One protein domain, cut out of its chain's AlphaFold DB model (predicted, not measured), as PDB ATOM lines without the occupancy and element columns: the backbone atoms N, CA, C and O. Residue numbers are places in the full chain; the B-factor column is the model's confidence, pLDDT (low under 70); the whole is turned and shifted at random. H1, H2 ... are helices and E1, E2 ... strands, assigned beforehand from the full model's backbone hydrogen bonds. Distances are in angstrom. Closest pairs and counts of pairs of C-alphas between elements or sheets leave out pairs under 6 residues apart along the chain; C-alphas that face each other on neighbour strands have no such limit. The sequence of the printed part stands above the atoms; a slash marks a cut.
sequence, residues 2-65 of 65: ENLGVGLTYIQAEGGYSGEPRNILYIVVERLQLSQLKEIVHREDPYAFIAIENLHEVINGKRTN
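This is residues 2 to 65 of the 65 residues of a protein of Chlamydia psittaci 06-1683 (UniProt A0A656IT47). With little regular structure, this is a two-stranded hairpin, E1 and E2, with one helix, H1, off to one side of it and a long unnamed tail, residues 45 to 65, that runs from the helix to the end of the domain away from the hairpin's turn. The printed part has 64 residues, in chain order E1, E2, H1; the class is mixed, with only 24 residues in named elements. The whole is loose, with a radius of gyration of the C-alphas of 13.6 A and spans of 36 by 27 by 24 A.

E1, residues 9 to 14, and E2, residues 21 to 26, are antiparallel neighbours and a hairpin, at 151 degrees between directions. C-alphas 11 and 24 face each other at 5.0 A. N 9 and O 26, 2.8 A apart, and N 22 and O 13, 2.8 A, are within hydrogen-bond range. H1, residues 33 to 44, is apart from E1. In H1 every O i to N i+4 pair is within hydrogen-bond range.

E1 begins at C-alpha 9 (159.167, 127.491, 160.850) and is 16.2 A long; E2 is 16.0 A. H1 is 16.6 A long and ends at C-alpha 44 (159.209, 135.781, 176.768).

The two C-alphas farthest apart, of Tyr 17 and Asn 65, are 39.3 A apart. The printed part has no cut, and the links E1 to E2 and E2 to H1 are short. Confidence is low, pLDDT under 70, at residues 2 to 5 and 60 to 65.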
ATOM      1  N   GLU A   2     149.664 130.229 170.406       48.62
ATOM      2  CA  GLU A   2     148.304 129.820 169.988       48.62
ATOM      3  C   GLU A   2     147.333 130.993 169.757       48.62
ATOM      4  O   GLU A   2     146.584 130.980 168.789       48.62
ATOM      5  N   ASN A   3     147.423 132.068 170.547       55.19
ATOM      6  CA  ASN A   3     146.516 133.219 170.412       55.19
ATOM      7  C   ASN A   3     146.797 134.135 169.206       55.19
ATOM      8  O   ASN A   3     145.920 134.895 168.810       55.19
ATOM      9  N   LEU A   4     148.003 134.096 168.622       67.44
ATOM     10  CA  LEU A   4     148.324 134.882 167.418       67.44
ATOM     11  C   LEU A   4     147.912 134.121 166.144       67.44
ATOM     12  O   LEU A   4     147.682 134.714 165.090       67.44
ATOM     13  N   GLY A   5     147.841 132.789 166.272       69.25
ATOM     14  CA  GLY A   5     147.576 131.810 165.227       69.25
ATOM     15  C   GLY A   5     148.483 131.936 163.994       69.25
ATOM     16  O   GLY A   5     148.082 131.582 162.888       69.25
ATOM     17  N   VAL A   6     149.693 132.455 164.174       75.50
ATOM     18  CA  VAL A   6     150.719 132.481 163.130       75.50
ATOM     19  C   VAL A   6     151.389 131.113 163.039       75.50
ATOM     20  O   VAL A   6     151.660 130.484 164.063       75.50
ATOM     21  N   GLY A   7     151.658 130.658 161.816       78.69
ATOM     22  CA  GLY A   7     152.552 129.526 161.594       78.69
ATOM     23  C   GLY A   7     153.999 129.949 161.833       78.69
ATOM     24  O   GLY A   7     154.368 131.087 161.546       78.69
ATOM     25  N   LEU A   8     154.817 129.040 162.355       88.12
ATOM     26  CA  LEU A   8     156.250 129.253 162.540       88.12
ATOM     27  C   LEU A   8     157.022 128.125 161.869       88.12
ATOM     28  O   LEU A   8     156.591 126.973 161.881       88.12
ATOM     29  N   THR A   9     158.174 128.462 161.303       89.88
ATOM     30  CA  THR A   9     159.167 127.491 160.850       89.88
ATOM     31  C   THR A   9     160.362 127.564 161.780       89.88
ATOM     32  O   THR A   9     160.850 128.647 162.102       89.88
ATOM     33  N   TYR A  10     160.833 126.401 162.206       94.06
ATOM     34  CA  TYR A  10     162.039 126.289 163.003       94.06
ATOM     35  C   TYR A  10     163.229 126.000 162.093       94.06
ATOM     36  O   TYR A  10     163.198 125.042 161.322       94.06
ATOM     37  N   ILE A  11     164.280 126.806 162.199       95.81
ATOM     38  CA  ILE A  11     165.512 126.636 161.431       95.81
ATOM     39  C   ILE A  11     166.647 126.337 162.408       95.81
ATOM     40  O   ILE A  11     166.934 127.127 163.309       95.81
ATOM     41  N   GLN A  12     167.288 125.186 162.211       96.44
ATOM     42  CA  GLN A  12     168.544 124.831 162.868       96.44
ATOM     43  C   GLN A  12     169.674 125.555 162.131       96.44
ATOM     44  O   GLN A  12     169.852 125.363 160.929       96.44
ATOM     45  N   ALA A  13     170.400 126.412 162.834       95.50
ATOM     46  CA  ALA A  13     171.474 127.230 162.300       95.50
ATOM     47  C   ALA A  13     172.763 127.025 163.104       95.50
ATOM     48  O   ALA A  13     172.758 126.467 164.200       95.50
ATOM     49  N   GLU A  14     173.871 127.521 162.568       97.31
ATOM     50  CA  GLU A  14     175.177 127.509 163.217       97.31
ATOM     51  C   GLU A  14     175.709 128.942 163.286       97.31
ATOM     52  O   GLU A  14     175.584 129.715 162.332       97.31
ATOM     53  N   GLY A  15     176.273 129.332 164.429       95.81
ATOM     54  CA  GLY A  15     176.899 130.641 164.567       95.81
ATOM     55  C   GLY A  15     178.161 130.737 163.712       95.81
ATOM     56  O   GLY A  15     179.144 130.074 164.013       95.81
ATOM     57  N   GLY A  16     178.183 131.619 162.710       95.88
ATOM     58  CA  GLY A  16     179.284 131.678 161.734       95.88
ATOM     59  C   GLY A  16     180.686 131.954 162.304       95.88
ATOM     60  O   GLY A  16     181.672 131.607 161.663       95.88
ATOM     61  N   TYR A  17     180.791 132.551 163.496       96.06
ATOM     62  CA  TYR A  17     182.073 132.716 164.198       96.06
ATOM     63  C   TYR A  17     182.283 131.696 165.320       96.06
ATOM     64  O   TYR A  17     183.408 131.272 165.555       96.06
ATOM     65  N   SER A  18     181.222 131.339 166.050       96.69
ATOM     66  CA  SER A  18     181.330 130.500 167.246       96.69
ATOM     67  C   SER A  18     181.258 129.002 166.961       96.69
ATOM     68  O   SER A  18     181.623 128.230 167.833       96.69
ATOM     69  N   GLY A  19     180.706 128.576 165.822       96.06
ATOM     70  CA  GLY A  19     180.382 127.170 165.532       96.06
ATOM     71  C   GLY A  19     179.235 126.592 166.378       96.06
ATOM     72  O   GLY A  19     178.738 125.506 166.112       96.06
ATOM     73  N   GLU A  20     178.794 127.316 167.409       97.38
ATOM     74  CA  GLU A  20     177.714 126.866 168.284       97.38
ATOM     75  C   GLU A  20     176.355 126.771 167.565       97.38
ATOM     76  O   GLU A  20     175.989 127.703 166.829       97.38
ATOM     77  N   PRO A  21     175.561 125.714 167.832       96.50
ATOM     78  CA  PRO A  21     174.193 125.591 167.344       96.50
ATOM     79  C   PRO A  21     173.312 126.766 167.778       96.50
ATOM     80  O   PRO A  21     173.339 127.219 168.925       96.50
ATOM     81  N   ARG A  22     172.483 127.251 166.855       92.88
ATOM     82  CA  ARG A  22     171.516 128.327 167.068       92.88
ATOM     83  C   ARG A  22     170.174 127.936 166.480       92.88
ATOM     84  O   ARG A  22     170.090 127.311 165.434       92.88
ATOM     85  N   ASN A  23     169.116 128.373 167.140       91.69
ATOM     86  CA  ASN A  23     167.755 128.120 166.706       91.69
ATOM     87  C   ASN A  23     167.132 129.430 166.250       91.69
ATOM     88  O   ASN A  23     167.137 130.404 167.003       91.69
ATOM     89  N   ILE A  24     166.610 129.456 165.028       94.19
ATOM     90  CA  ILE A  24     165.953 130.629 164.456       94.19
ATOM     91  C   ILE A  24     164.478 130.300 164.253       94.19
ATOM     92  O   ILE A  24     164.129 129.291 163.636       94.19
ATOM     93  N   LEU A  25     163.611 131.174 164.758       93.38
ATOM     94  CA  LEU A  25     162.185 131.136 164.463       93.38
ATOM     95  C   LEU A  25     161.915 132.039 163.262       93.38
ATOM     96  O   LEU A  25     162.089 133.254 163.342       93.38
ATOM     97  N   TYR A  26     161.483 131.443 162.154       93.12
ATOM     98  CA  TYR A  26     161.058 132.171 160.964       93.12
ATOM     99  C   TYR A  26     159.533 132.233 160.916       93.12
ATOM    100  O   TYR A  26     158.854 131.204 160.952       93.12
ATOM    101  N   ILE A  27     158.989 133.447 160.859       91.38
ATOM    102  CA  ILE A  27     157.551 133.686 160.953       91.38
ATOM    103  C   ILE A  27     157.158 134.681 159.864       91.38
ATOM    104  O   ILE A  27     157.695 135.785 159.802       91.38
ATOM    105  N   VAL A  28     156.191 134.294 159.034       89.75
ATOM    106  CA  VAL A  28     155.532 135.199 158.089       89.75
ATOM    107  C   VAL A  28     154.247 135.687 158.743       89.75
ATOM    108  O   VAL A  28     153.401 134.880 159.132       89.75
ATOM    109  N   VAL A  29     154.116 137.002 158.898       88.25
ATOM    110  CA  VAL A  29     152.970 137.633 159.563       88.25
ATOM    111  C   VAL A  29     152.468 138.833 158.781       88.25
ATOM    112  O   VAL A  29     153.230 139.504 158.087       88.25
ATOM    113  N   GLU A  30     151.189 139.145 158.963       87.38
ATOM    114  CA  GLU A  30     150.613 140.401 158.493       87.38
ATOM    115  C   GLU A  30     151.134 141.588 159.313       87.38
ATOM    116  O   GLU A  30     151.446 141.470 160.505       87.38
ATOM    117  N   ARG A  31     151.131 142.786 158.717       87.00
ATOM    118  CA  ARG A  31     151.611 144.015 159.380       87.00
ATOM    119  C   ARG A  31     150.913 144.291 160.717       87.00
ATOM    120  O   ARG A  31     151.549 144.793 161.642       87.00
ATOM    121  N   LEU A  32     149.622 143.966 160.831       87.44
ATOM    122  CA  LEU A  32     148.843 144.168 162.059       87.44
ATOM    123  C   LEU A  32     149.267 143.225 163.198       87.44
ATOM    124  O   LEU A  32     149.178 143.603 164.363       87.44
ATOM    125  N   GLN A  33     149.778 142.031 162.882       89.44
ATOM    126  CA  GLN A  33     150.231 141.051 163.876       89.44
ATOM    127  C   GLN A  33     151.638 141.364 164.408       89.44
ATOM    128  O   GLN A  33     151.998 140.911 165.494       89.44
ATOM    129  N   LEU A  34     152.430 142.161 163.679       91.06
ATOM    130  CA  LEU A  34     153.821 142.462 164.027       91.06
ATOM    131  C   LEU A  34     153.965 143.120 165.406       91.06
ATOM    132  O   LEU A  34     154.899 142.802 166.139       91.06
ATOM    133  N   SER A  35     153.056 144.029 165.774       91.94
ATOM    134  CA  SER A  35     153.106 144.693 167.085       91.94
ATOM    135  C   SER A  35     152.913 143.697 168.228       91.94
ATOM    136  O   SER A  35     153.689 143.685 169.178       91.94
ATOM    137  N   GLN A  36     151.916 142.820 168.099       91.62
ATOM    138  CA  GLN A  36     151.632 141.784 169.086       91.62
ATOM    139  C   GLN A  36     152.752 140.732 169.140       91.62
ATOM    140  O   GLN A  36     153.101 140.264 170.221       91.62
ATOM    141  N   LEU A  37     153.362 140.385 168.000       92.06
ATOM    142  CA  LEU A  37     154.519 139.486 167.960       92.06
ATOM    143  C   LEU A  37     155.707 140.067 168.733       92.06
ATOM    144  O   LEU A  37     156.300 139.358 169.539       92.06
ATOM    145  N   LYS A  38     156.033 141.348 168.521       93.06
ATOM    146  CA  LYS A  38     157.116 142.031 169.247       93.06
ATOM    147  C   LYS A  38     156.887 142.014 170.755       93.06
ATOM    148  O   LYS A  38     157.817 141.734 171.501       93.06
ATOM    149  N   GLU A  39     155.657 142.278 171.188       94.00
ATOM    150  CA  GLU A  39     155.287 142.244 172.604       94.00
ATOM    151  C   GLU A  39     155.447 140.842 173.202       94.00
ATOM    152  O   GLU A  39     156.028 140.695 174.272       94.00
ATOM    153  N   ILE A  40     154.983 139.804 172.494       92.06
ATOM    154  CA  ILE A  40     155.156 138.415 172.929       92.06
ATOM    155  C   ILE A  40     156.644 138.083 173.031       92.06
ATOM    156  O   ILE A  40     157.082 137.659 174.091       92.06
ATOM    157  N   VAL A  41     157.425 138.308 171.969       93.25
ATOM    158  CA  VAL A  41     158.860 137.985 171.954       93.25
ATOM    159  C   VAL A  41     159.587 138.688 173.096       93.25
ATOM    160  O   VAL A  41     160.297 138.026 173.837       93.25
ATOM    161  N   HIS A  42     159.357 139.987 173.291       94.88
ATOM    162  CA  HIS A  42     160.029 140.745 174.345       94.88
ATOM    163  C   HIS A  42     159.595 140.333 175.759       94.88
ATOM    164  O   HIS A  42     160.387 140.408 176.694       94.88
ATOM    165  N   ARG A  43     158.343 139.889 175.933       95.38
ATOM    166  CA  ARG A  43     157.861 139.353 177.210       95.38
ATOM    167  C   ARG A  43     158.492 138.001 177.538       95.38
ATOM    168  O   ARG A  43     158.817 137.773 178.698       95.38
ATOM    169  N   GLU A  44     158.621 137.110 176.554       93.25
ATOM    170  CA  GLU A  44     159.209 135.781 176.768       93.25
ATOM    171  C   GLU A  44     160.744 135.846 176.890       93.25
ATOM    172  O   GLU A  44     161.323 135.169 177.736       93.25
ATOM    173  N   ASP A  45     161.402 136.676 176.076       93.88
ATOM    174  CA  ASP A  45     162.844 136.928 176.115       93.88
ATOM    175  C   ASP A  45     163.142 138.424 175.881       93.88
ATOM    176  O   ASP A  45     163.163 138.898 174.737       93.88
ATOM    177  N   PRO A  46     163.424 139.186 176.954       95.19
ATOM    178  CA  PRO A  46     163.759 140.604 176.856       95.19
ATOM    179  C   PRO A  46     165.027 140.904 176.043       95.19
ATOM    180  O   PRO A  46     165.198 142.042 175.602       95.19
ATOM    181  N   TYR A  47     165.908 139.916 175.856       93.56
ATOM    182  CA  TYR A  47     167.174 140.047 175.134       93.56
ATOM    183  C   TYR A  47     167.107 139.513 173.697       93.56
ATOM    184  O   TYR A  47     168.084 139.640 172.953       93.56
ATOM    185  N   ALA A  48     165.972 138.945 173.284       92.38
ATOM    186  CA  ALA A  48     165.770 138.506 171.913       92.38
ATOM    187  C   ALA A  48     165.801 139.694 170.942       92.38
ATOM    188  O   ALA A  48     165.323 140.794 171.227       92.38
ATOM    189  N   PHE A  49     166.314 139.444 169.740       91.06
ATOM    190  CA  PHE A  49     166.256 140.390 168.633       91.06
ATOM    191  C   PHE A  49     165.446 139.803 167.479       91.06
ATOM    192  O   PHE A  49     165.365 138.589 167.302       91.06
ATOM    193  N   ILE A  50     164.831 140.681 166.687       94.25
ATOM    194  CA  ILE A  50     163.982 140.306 165.555       94.25
ATOM    195  C   ILE A  50     164.510 141.023 164.316       94.25
ATOM    196  O   ILE A  50     164.528 142.254 164.274       94.25
ATOM    197  N   ALA A  51     164.906 140.259 163.301       94.62
ATOM    198  CA  ALA A  51     165.121 140.780 161.957       94.62
ATOM    199  C   ALA A  51     163.781 140.792 161.208       94.62
ATOM    200  O   ALA A  51     163.049 139.803 161.236       94.62
ATOM    201  N   ILE A  52     163.436 141.919 160.582       93.38
ATOM    202  CA  ILE A  52     162.160 142.101 159.880       93.38
ATOM    203  C   ILE A  52     162.461 142.385 158.417       93.38
ATOM    204  O   ILE A  52     163.051 143.416 158.102       93.38
ATOM    205  N   GLU A  53     161.994 141.499 157.546       92.81
ATOM    206  CA  GLU A  53     162.072 141.647 156.095       92.81
ATOM    207  C   GLU A  53     160.670 141.887 155.529       92.81
ATOM    208  O   GLU A  53     159.719 141.183 155.879       92.81
ATOM    209  N   ASN A  54     160.527 142.889 154.658       90.88
ATOM    210  CA  ASN A  54     159.259 143.163 153.982       90.88
ATOM    211  C   ASN A  54     159.169 142.309 152.715       90.88
ATOM    212  O   ASN A  54     159.944 142.495 151.779       90.88
ATOM    213  N   LEU A  55     158.203 141.394 152.670       87.50
ATOM    214  CA  LEU A  55     157.959 140.559 151.496       87.50
ATOM    215  C   LEU A  55     157.035 141.289 150.510       87.50
ATOM    216  O   LEU A  55     156.028 141.868 150.914       87.50
ATOM    217  N   HIS A  56     157.373 141.253 149.218       86.38
ATOM    218  CA  HIS A  56     156.562 141.869 148.158       86.38
ATOM    219  C   HIS A  56     155.306 141.060 147.821       86.38
ATOM    220  O   HIS A  56     154.249 141.636 147.575       86.38
ATOM    221  N   GLU A  57     155.422 139.734 147.807       82.31
ATOM    222  CA  GLU A  57     154.335 138.817 147.485       82.31
ATOM    223  C   GLU A  57     154.504 137.522 148.281       82.31
ATOM    224  O   GLU A  57     155.618 137.030 148.468       82.31
ATOM    225  N   VAL A  58     153.385 136.963 148.743       78.56
ATOM    226  CA  VAL A  58     153.323 135.643 149.374       78.56
ATOM    227  C   VAL A  58     152.230 134.845 148.674       78.56
ATOM    228  O   VAL A  58     151.048 135.167 148.778       78.56
ATOM    229  N   ILE A  59     152.617 133.781 147.972       78.19
ATOM    230  CA  ILE A  59     151.686 132.884 147.280       78.19
ATOM    231  C   ILE A  59     151.464 131.653 148.168       78.19
ATOM    232  O   ILE A  59     152.422 131.032 148.617       78.19
ATOM    233  N   ASN A  60     150.203 131.282 148.409       66.06
ATOM    234  CA  ASN A  60     149.802 130.102 149.197       66.06
ATOM    235  C   ASN A  60     150.136 130.123 150.705       66.06
ATOM    236  O   ASN A  60     150.304 129.069 151.309       66.06
ATOM    237  N   GLY A  61     150.105 131.285 151.365       62.03
ATOM    238  CA  GLY A  61     150.191 131.393 152.835       62.03
ATOM    239  C   GLY A  61     148.951 130.892 153.601       62.03
ATOM    240  O   GLY A  61     148.642 131.410 154.675       62.03
ATOM    241  N   LYS A  62     148.174 129.947 153.047       52.47
ATOM    242  CA  LYS A  62     146.949 129.462 153.694       52.47
ATOM    243  C   LYS A  62     147.309 128.725 154.982       52.47
ATOM    244  O   LYS A  62     147.952 127.682 154.948       52.47
ATOM    245  N   ARG A  63     146.817 129.266 156.099       58.34
ATOM    246  CA  ARG A  63     146.740 128.601 157.403       58.34
ATOM    247  C   ARG A  63     145.934 127.319 157.210       58.34
ATOM    248  O   ARG A  63     144.713 127.372 157.077       58.34
ATOM    249  N   THR A  64     146.604 126.178 157.113       44.22
ATOM    250  CA  THR A  64     145.958 124.903 157.416       44.22
ATOM    251  C   THR A  64     145.604 124.951 158.898       44.22
ATOM    252  O   THR A  64     146.508 124.985 159.733       44.22
ATOM    253  N   ASN A  65     144.304 125.087 159.177       46.28
ATOM    254  CA  ASN A  65     143.723 124.808 160.491       46.28
ATOM    255  C   ASN A  65     144.013 123.366 160.903       46.28
ATOM    256  O   ASN A  65     144.034 122.503 159.994       46.28
TER     257      ASN A  65